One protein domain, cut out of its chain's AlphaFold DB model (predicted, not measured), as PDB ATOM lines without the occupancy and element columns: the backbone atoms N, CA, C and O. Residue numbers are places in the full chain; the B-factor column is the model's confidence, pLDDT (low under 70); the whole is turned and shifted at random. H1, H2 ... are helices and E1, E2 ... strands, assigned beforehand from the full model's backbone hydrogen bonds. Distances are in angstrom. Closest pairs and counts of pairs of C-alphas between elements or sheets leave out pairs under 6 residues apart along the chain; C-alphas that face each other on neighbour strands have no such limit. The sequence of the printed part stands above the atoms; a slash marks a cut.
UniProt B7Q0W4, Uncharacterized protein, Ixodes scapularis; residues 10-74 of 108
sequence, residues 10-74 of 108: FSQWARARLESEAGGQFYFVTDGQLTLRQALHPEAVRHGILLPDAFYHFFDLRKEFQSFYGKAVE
ATOM      1  N   PHE A  10     -21.522   4.404 -29.111       82.69
ATOM      2  CA  PHE A  10     -20.763   4.528 -30.350       82.69
ATOM      3  C   PHE A  10     -20.106   5.905 -30.499       82.69
ATOM      4  O   PHE A  10     -18.933   5.983 -30.832       82.69
ATOM      5  N   SER A  11     -20.825   6.996 -30.225       79.44
ATOM      6  CA  SER A  11     -20.283   8.350 -30.367       79.44
ATOM      7  C   SER A  11     -19.151   8.621 -29.383       79.44
ATOM      8  O   SER A  11     -18.168   9.245 -29.758       79.44
ATOM      9  N   GLN A  12     -19.252   8.133 -28.144       81.94
ATOM     10  CA  GLN A  12     -18.148   8.247 -27.184       81.94
ATOM     11  C   GLN A  12     -16.930   7.444 -27.627       81.94
ATOM     12  O   GLN A  12     -15.820   7.968 -27.611       81.94
ATOM     13  N   TRP A  13     -17.147   6.198 -28.049       85.12
ATOM     14  CA  TRP A  13     -16.077   5.344 -28.548       85.12
ATOM     15  C   TRP A  13     -15.388   5.960 -29.771       85.12
ATOM     16  O   TRP A  13     -14.164   6.081 -29.787       85.12
ATOM     17  N   ALA A  14     -16.170   6.412 -30.753       82.19
ATOM     18  CA  ALA A  14     -15.666   6.998 -31.988       82.19
ATOM     19  C   ALA A  14     -14.862   8.266 -31.700       82.19
ATOM     20  O   ALA A  14     -13.765   8.415 -32.220       82.19
ATOM     21  N   ARG A  15     -15.348   9.140 -30.813       79.50
ATOM     22  CA  ARG A  15     -14.605  10.343 -30.425       79.50
ATOM     23  C   ARG A  15     -13.308  10.012 -29.699       79.50
ATOM     24  O   ARG A  15     -12.251  10.486 -30.091       79.50
ATOM     25  N   ALA A  16     -13.365   9.142 -28.693       83.81
ATOM     26  CA  ALA A  16     -12.183   8.766 -27.924       83.81
ATOM     27  C   ALA A  16     -11.097   8.116 -28.795       83.81
ATOM     28  O   ALA A  16      -9.912   8.354 -28.573       83.81
ATOM     29  N   ARG A  17     -11.490   7.304 -29.783       82.69
ATOM     30  CA  ARG A  17     -10.558   6.588 -30.659       82.69
ATOM     31  C   ARG A  17     -10.083   7.449 -31.831       82.69
ATOM     32  O   ARG A  17      -8.888   7.545 -32.052       82.69
ATOM     33  N   LEU A  18     -11.008   8.066 -32.563       82.06
ATOM     34  CA  LEU A  18     -10.720   8.721 -33.840       82.06
ATOM     35  C   LEU A  18     -10.269  10.173 -33.664       82.06
ATOM     36  O   LEU A  18      -9.362  10.600 -34.367       82.06
ATOM     37  N   GLU A  19     -10.843  10.929 -32.718       77.19
ATOM     38  CA  GLU A  19     -10.403  12.318 -32.484       77.19
ATOM     39  C   GLU A  19      -9.010  12.351 -31.832       77.19
ATOM     40  O   GLU A  19      -8.243  13.275 -32.095       77.19
ATOM     41  N   SER A  20      -8.652  11.344 -31.020       72.62
ATOM     42  CA  SER A  20      -7.318  11.266 -30.405       72.62
ATOM     43  C   SER A  20      -6.219  10.864 -31.393       72.62
ATOM     44  O   SER A  20      -5.106  11.367 -31.280       72.62
ATOM     45  N   GLU A  21      -6.528  10.006 -32.371       68.88
ATOM     46  CA  GLU A  21      -5.578   9.578 -33.407       68.88
ATOM     47  C   GLU A  21      -5.459  10.584 -34.562       68.88
ATOM     48  O   GLU A  21      -4.369  10.761 -35.099       68.88
ATOM     49  N   ALA A  22      -6.552  11.256 -34.945       63.34
ATOM     50  CA  ALA A  22      -6.587  12.145 -36.113       63.34
ATOM     51  C   ALA A  22      -6.547  13.646 -35.770       63.34
ATOM     52  O   ALA A  22      -6.505  14.479 -36.675       63.34
ATOM     53  N   GLY A  23      -6.609  14.016 -34.486       61.16
ATOM     54  CA  GLY A  23      -6.571  15.413 -34.036       61.16
ATOM     55  C   GLY A  23      -7.753  16.283 -34.498       61.16
ATOM     56  O   GLY A  23      -7.662  17.508 -34.429       61.16
ATOM     57  N   GLY A  24      -8.855  15.692 -34.979       71.00
ATOM     58  CA  GLY A  24      -9.954  16.421 -35.625       71.00
ATOM     59  C   GLY A  24     -11.290  15.668 -35.690       71.00
ATOM     60  O   GLY A  24     -11.432  14.580 -35.141       71.00
ATOM     61  N   GLN A  25     -12.285  16.280 -36.348       75.19
ATOM     62  CA  GLN A  25     -13.618  15.699 -36.579       75.19
ATOM     63  C   GLN A  25     -13.540  14.491 -37.523       75.19
ATOM     64  O   GLN A  25     -12.787  14.513 -38.495       75.19
ATOM     65  N   PHE A  26     -14.355  13.463 -37.277       82.69
ATOM     66  CA  PHE A  26     -14.483  12.316 -38.179       82.69
ATOM     67  C   PHE A  26     -15.742  12.432 -39.044       82.69
ATOM     68  O   PHE A  26     -16.751  13.007 -38.631       82.69
ATOM     69  N   TYR A  27     -15.695  11.821 -40.227       87.19
ATOM     70  CA  TYR A  27     -16.819  11.751 -41.155       87.19
ATOM     71  C   TYR A  27     -17.086  10.304 -41.544       87.19
ATOM     72  O   TYR A  27     -16.164   9.494 -41.653       87.19
ATOM     73  N   PHE A  28     -18.353   9.974 -41.780       89.88
ATOM     74  CA  PHE A  28     -18.693   8.679 -42.358       89.88
ATOM     75  C   PHE A  28     -18.416   8.676 -43.856       89.88
ATOM     76  O   PHE A  28     -18.727   9.639 -44.556       89.88
ATOM     77  N   VAL A  29     -17.907   7.551 -44.344       92.81
ATOM     78  CA  VAL A  29     -17.862   7.218 -45.767       92.81
ATOM     79  C   VAL A  29     -18.825   6.060 -45.984       92.81
ATOM     80  O   VAL A  29     -18.804   5.078 -45.241       92.81
ATOM     81  N   THR A  30     -19.710   6.192 -46.966       93.62
ATOM     82  CA  THR A  30     -20.779   5.221 -47.229       93.62
ATOM     83  C   THR A  30     -20.786   4.797 -48.686       93.62
ATOM     84  O   THR A  30     -20.510   5.612 -49.564       93.62
ATOM     85  N   ASP A  31     -21.139   3.540 -48.954       92.12
ATOM     86  CA  ASP A  31     -21.385   3.052 -50.315       92.12
ATOM     87  C   ASP A  31     -22.753   3.537 -50.833       92.12
ATOM     88  O   ASP A  31     -23.740   2.803 -50.950       92.12
ATOM     89  N   GLY A  32     -22.834   4.835 -51.107       88.94
ATOM     90  CA  GLY A  32     -24.088   5.518 -51.386       88.94
ATOM     91  C   GLY A  32     -24.835   5.981 -50.138       88.94
ATOM     92  O   GLY A  32     -24.709   5.449 -49.037       88.94
ATOM     93  N   GLN A  33     -25.711   6.963 -50.335       90.06
ATOM     94  CA  GLN A  33     -26.452   7.610 -49.248       90.06
ATOM     95  C   GLN A  33     -27.549   6.771 -48.558       90.06
ATOM     96  O   GLN A  33     -28.093   7.214 -47.540       90.06
ATOM     97  N   LEU A  34     -27.942   5.614 -49.107       91.06
ATOM     98  CA  LEU A  34     -29.155   4.902 -48.670       91.06
ATOM     99  C   LEU A  34     -29.024   4.328 -47.255       91.06
ATOM    100  O   LEU A  34     -29.957   4.453 -46.467       91.06
ATOM    101  N   THR A  35     -27.863   3.778 -46.894       88.00
ATOM    102  CA  THR A  35     -27.641   3.168 -45.571       88.00
ATOM    103  C   THR A  35     -27.931   4.145 -44.435       88.00
ATOM    104  O   THR A  35     -28.618   3.809 -43.472       88.00
ATOM    105  N   LEU A  36     -27.481   5.395 -44.568       89.44
ATOM    106  CA  LEU A  36     -27.787   6.417 -43.574       89.44
ATOM    107  C   LEU A  36     -29.222   6.921 -43.733       89.44
ATOM    108  O   LEU A  36     -29.989   6.899 -42.774       89.44
ATOM    109  N   ARG A  37     -29.614   7.366 -44.934       89.56
ATOM    110  CA  ARG A  37     -30.874   8.106 -45.133       89.56
ATOM    111  C   ARG A  37     -32.135   7.247 -45.089       89.56
ATOM    112  O   ARG A  37     -33.181   7.768 -44.722       89.56
ATOM    113  N   GLN A  38     -32.060   5.977 -45.475       91.44
ATOM    114  CA  GLN A  38     -33.224   5.092 -45.595       91.44
ATOM    115  C   GLN A  38     -33.278   3.985 -44.544       91.44
ATOM    116  O   GLN A  38     -34.362   3.468 -44.296       91.44
ATOM    117  N   ALA A  39     -32.157   3.632 -43.912       91.62
ATOM    118  CA  ALA A  39     -32.162   2.665 -42.816       91.62
ATOM    119  C   ALA A  39     -31.973   3.359 -41.463       91.62
ATOM    120  O   ALA A  39     -32.874   3.335 -40.628       91.62
ATOM    121  N   LEU A  40     -30.838   4.033 -41.252       91.38
ATOM    122  CA  LEU A  40     -30.491   4.550 -39.927       91.38
ATOM    123  C   LEU A  40     -31.360   5.734 -39.473       91.38
ATOM    124  O   LEU A  40     -31.865   5.719 -38.354       91.38
ATOM    125  N   HIS A  41     -31.535   6.757 -40.317       91.12
ATOM    126  CA  HIS A  41     -32.321   7.952 -39.973       91.12
ATOM    127  C   HIS A  41     -33.784   7.608 -39.632       91.12
ATOM    128  O   HIS A  41     -34.253   8.034 -38.573       91.12
ATOM    129  N   PRO A  42     -34.506   6.801 -40.441       94.06
ATOM    130  CA  PRO A  42     -35.861   6.373 -40.094       94.06
ATOM    131  C   PRO A  42     -35.921   5.572 -38.794       94.06
ATOM    132  O   PRO A  42     -36.831   5.776 -37.990       94.06
ATOM    133  N   GLU A  43     -34.940   4.698 -38.559       94.69
ATOM    134  CA  GLU A  43     -34.875   3.901 -37.337       94.69
ATOM    135  C   GLU A  43     -34.655   4.778 -36.100       94.69
ATOM    136  O   GLU A  43     -35.355   4.630 -35.099       94.69
ATOM    137  N   ALA A  44     -33.750   5.752 -36.177       91.56
ATOM    138  CA  ALA A  44     -33.514   6.703 -35.099       91.56
ATOM    139  C   ALA A  44     -34.787   7.488 -34.747       91.56
ATOM    140  O   ALA A  44     -35.159   7.566 -33.576       91.56
ATOM    141  N   VAL A  45     -35.510   7.979 -35.758       92.25
ATOM    142  CA  VAL A  45     -36.798   8.661 -35.559       92.25
ATOM    143  C   VAL A  45     -37.819   7.734 -34.900       92.25
ATOM    144  O   VAL A  45     -38.480   8.143 -33.947       92.25
ATOM    145  N   ARG A  46     -37.915   6.474 -35.348       94.12
ATOM    146  CA  ARG A  46     -38.829   5.471 -34.778       94.12
ATOM    147  C   ARG A  46     -38.586   5.233 -33.287       94.12
ATOM    148  O   ARG A  46     -39.540   4.998 -32.550       94.12
ATOM    149  N   HIS A  47     -37.334   5.333 -32.844       91.50
ATOM    150  CA  HIS A  47     -36.940   5.162 -31.441       91.50
ATOM    151  C   HIS A  47     -36.815   6.475 -30.658       91.50
ATOM    152  O   HIS A  47     -36.375   6.457 -29.510       91.50
ATOM    153  N   GLY A  48     -37.180   7.620 -31.245       90.38
ATOM    154  CA  GLY A  48     -37.029   8.927 -30.593       90.38
ATOM    155  C   GLY A  48     -35.570   9.296 -30.300       90.38
ATOM    156  O   GLY A  48     -35.283  10.048 -29.369       90.38
ATOM    157  N   ILE A  49     -34.640   8.740 -31.075       88.88
ATOM    158  CA  ILE A  49     -33.204   8.965 -30.973       88.88
ATOM    159  C   ILE A  49     -32.829  10.164 -31.843       88.88
ATOM    160  O   ILE A  49     -33.012  10.152 -33.059       88.88
ATOM    161  N   LEU A  50     -32.242  11.185 -31.218       88.31
ATOM    162  CA  LEU A  50     -31.575  12.262 -31.940       88.31
ATOM    163  C   LEU A  50     -30.166  11.806 -32.325       88.31
ATOM    164  O   LEU A  50     -29.334  11.557 -31.450       88.31
ATOM    165  N   LEU A  51     -29.897  11.690 -33.624       87.38
ATOM    166  CA  LEU A  51     -28.563  11.343 -34.104       87.38
ATOM    167  C   LEU A  51     -27.604  12.538 -33.952       87.38
ATOM    168  O   LEU A  51     -28.017  13.680 -34.146       87.38
ATOM    169  N   PRO A  52     -26.322  12.300 -33.631       85.38
ATOM    170  CA  PRO A  52     -25.289  13.335 -33.685       85.38
ATOM    171  C   PRO A  52     -25.081  13.917 -35.094       85.38
ATOM    172  O   PRO A  52     -25.263  13.213 -36.088       85.38
ATOM    173  N   ASP A  53     -24.576  15.154 -35.178       84.50
ATOM    174  CA  ASP A  53     -24.334  15.885 -36.440       84.50
ATOM    175  C   ASP A  53     -23.481  15.121 -37.465       84.50
ATOM    176  O   ASP A  53     -23.720  15.218 -38.674       84.50
ATOM    177  N   ALA A  54     -22.547  14.293 -36.986       84.06
ATOM    178  CA  ALA A  54     -21.708  13.431 -37.818       84.06
ATOM    179  C   ALA A  54     -22.525  12.496 -38.736       84.06
ATOM    180  O   ALA A  54     -22.074  12.155 -39.820       84.06
ATOM    181  N   PHE A  55     -23.752  12.115 -38.363       88.44
ATOM    182  CA  PHE A  55     -24.621  11.253 -39.181       88.44
ATOM    183  C   PHE A  55     -25.377  12.000 -40.293       88.44
ATOM    184  O   PHE A  55     -26.024  11.372 -41.137       88.44
ATOM    185  N   TYR A  56     -25.314  13.332 -40.301       88.75
ATOM    186  CA  TYR A  56     -25.898  14.181 -41.341       88.75
ATOM    187  C   TYR A  56     -24.852  14.678 -42.349       88.75
ATOM    188  O   TYR A  56     -25.221  15.072 -43.454       88.75
ATOM    189  N   HIS A  57     -23.566  14.607 -41.988       89.38
ATOM    190  CA  HIS A  57     -22.431  15.067 -42.786       89.38
ATOM    191  C   HIS A  57     -21.545  13.863 -43.112       89.38
ATOM    192  O   HIS A  57     -20.762  13.407 -42.284       89.38
ATOM    193  N   PHE A  58     -21.710  13.308 -44.307       91.38
ATOM    194  CA  PHE A  58     -21.023  12.091 -44.726       91.38
ATOM    195  C   PHE A  58     -20.662  12.152 -46.207       91.38
ATOM    196  O   PHE A  58     -21.312  12.854 -46.985       91.38
ATOM    197  N   PHE A  59     -19.657  11.368 -46.583       93.50
ATOM    198  CA  PHE A  59     -19.224  11.198 -47.959       93.50
ATOM    199  C   PHE A  59     -19.910   9.984 -48.587       93.50
ATOM    200  O   PHE A  59     -19.986   8.892 -48.008       93.50
ATOM    201  N   ASP A  60     -20.434  10.195 -49.786       93.69
ATOM    202  CA  ASP A  60     -20.976   9.145 -50.637       93.69
ATOM    203  C   ASP A  60     -19.850   8.670 -51.556       93.69
ATOM    204  O   ASP A  60     -19.476   9.367 -52.496       93.69
ATOM    205  N   LEU A  61     -19.300   7.492 -51.266       94.56
ATOM    206  CA  LEU A  61     -18.122   6.962 -51.943       94.56
ATOM    207  C   LEU A  61     -18.317   6.868 -53.459       94.56
ATOM    208  O   LEU A  61     -17.377   7.126 -54.200       94.56
ATOM    209  N   ARG A  62     -19.532   6.560 -53.933       93.44
ATOM    210  CA  ARG A  62     -19.821   6.473 -55.371       93.44
ATOM    211  C   ARG A  62     -19.799   7.846 -56.037       93.44
ATOM    212  O   ARG A  62     -19.280   7.972 -57.143       93.44
ATOM    213  N   LYS A  63     -20.301   8.883 -55.358       93.75
ATOM    214  CA  LYS A  63     -20.218  10.268 -55.853       93.75
ATOM    215  C   LYS A  63     -18.785  10.784 -55.851       93.75
ATOM    216  O   LYS A  63     -18.372  11.384 -56.839       93.75
ATOM    217  N   GLU A  64     -18.031  10.519 -54.785       94.75
ATOM    218  CA  GLU A  64     -16.612  10.889 -54.715       94.75
ATOM    219  C   GLU A  64     -15.809  10.176 -55.811       94.75
ATOM    220  O   GLU A  64     -15.027  10.806 -56.522       94.75
ATOM    221  N   PHE A  65     -16.072   8.884 -56.030       94.00
ATOM    222  CA  PHE A  65     -15.456   8.114 -57.106       94.00
ATOM    223  C   PHE A  65     -15.790   8.700 -58.480       94.00
ATOM    224  O   PHE A  65     -14.888   8.952 -59.274       94.00
ATOM    225  N   GLN A  66     -17.066   8.971 -58.764       91.69
ATOM    226  CA  GLN A  66     -17.479   9.576 -60.029       91.69
ATOM    227  C   GLN A  66     -16.867  10.966 -60.239       91.69
ATOM    228  O   GLN A  66     -16.491  11.290 -61.362       91.69
ATOM    229  N   SER A  67     -16.760  11.777 -59.186       91.81
ATOM    230  CA  SER A  67     -16.133  13.101 -59.236       91.81
ATOM    231  C   SER A  67     -14.649  13.009 -59.603       91.81
ATOM    232  O   SER A  67     -14.172  13.751 -60.458       91.81
ATOM    233  N   PHE A  68     -13.932  12.054 -59.006       89.94
ATOM    234  CA  PHE A  68     -12.499  11.871 -59.229       89.94
ATOM    235  C   PHE A  68     -12.179  11.207 -60.577       89.94
ATOM    236  O   PHE A  68     -11.263  11.626 -61.279       89.94
ATOM    237  N   TYR A  69     -12.941  10.178 -60.949       86.25
ATOM    238  CA  TYR A  69     -12.680   9.333 -62.118       86.25
ATOM    239  C   TYR A  69     -13.536   9.678 -63.345       86.25
ATOM    240  O   TYR A  69     -13.364   9.078 -64.403       86.25
ATOM    241  N   GLY A  70     -14.497  10.596 -63.223       87.25
ATOM    242  CA  GLY A  70     -15.393  10.992 -64.314       87.25
ATOM    243  C   GLY A  70     -16.375   9.905 -64.769       87.25
ATOM    244  O   GLY A  70     -16.989  10.042 -65.825       87.25
ATOM    245  N   LYS A  71     -16.541   8.820 -64.000       84.62
ATOM    246  CA  LYS A  71     -17.354   7.659 -64.385       84.62
ATOM    247  C   LYS A  71     -18.388   7.305 -63.333       84.62
ATOM    248  O   LYS A  71     -18.065   7.114 -62.165       84.62
ATOM    249  N   ALA A  72     -19.635   7.200 -63.783       89.31
ATOM    250  CA  ALA A  72     -20.725   6.720 -62.952       89.31
ATOM    251  C   ALA A  72     -20.506   5.244 -62.591       89.31
ATOM    252  O   ALA A  72     -20.133   4.432 -63.441       89.31
ATOM    253  N   VAL A  73     -20.736   4.926 -61.321       91.00
ATOM    254  CA  VAL A  73     -20.596   3.592 -60.736       91.00
ATOM    255  C   VAL A  73     -21.814   3.319 -59.865       91.00
ATOM    256  O   VAL A  73     -22.261   4.192 -59.119       91.00
ATOM    257  N   GLU A  74     -22.353   2.108 -59.943       90.75
ATOM    258  CA  GLU A  74     -23.558   1.734 -59.195       90.75
ATOM    259  C   GLU A  74     -23.227   0.871 -57.974       90.75
ATOM    260  O   GLU A  74     -24.005   0.822 -57.016       90.75
TER     261      GLU A  74
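This is residues 10 to 74 of the 108 residues of an uncharacterized protein of Ixodes scapularis (UniProt B7Q0W4). Three helices splay from a tiny sheet, E1 beside E2, in the middle, and no helix touches another. H2 and the link after it make an open loop out from the sheet and back. The 65 printed residues hold H1, E1, H2, E2, H3 in that order, mostly helix; the sheet is parallel. The whole is flat and loose: radius of gyration of the C-alphas 14.0 A, spans 37 by 33 by 13 A.

Start at H1, residues 10 to 22; it is apart from H2, residues 34 to 46, and H3, residues 61 to 69. Between E1, residues 28 to 30, and E2, residues 58 to 60, parallel at 22 degrees, find N 30 and O 59 within hydrogen-bond range, 2.9 A. E1, H2, E2 form a strand-helix-strand unit, parallel neighbour strands joined through a helix, with a right-handed crossover. Every O i to N i+4 pair is within hydrogen-bond range in H3, 8 of 9 in H1, 6 of 9 in H2.

Find C-alpha 10 at (-20.763, 4.528, -30.350); H1 runs 17.1 A, E1 6.3 A, H2 16.9 A, E2 6.6 A, and H3 11.8 A to C-alpha 69 at (-12.680, 9.333, -62.118).

The printed part has no cut; H2 to E2 is a long link; residues 21 to 23 have pLDDT under 70.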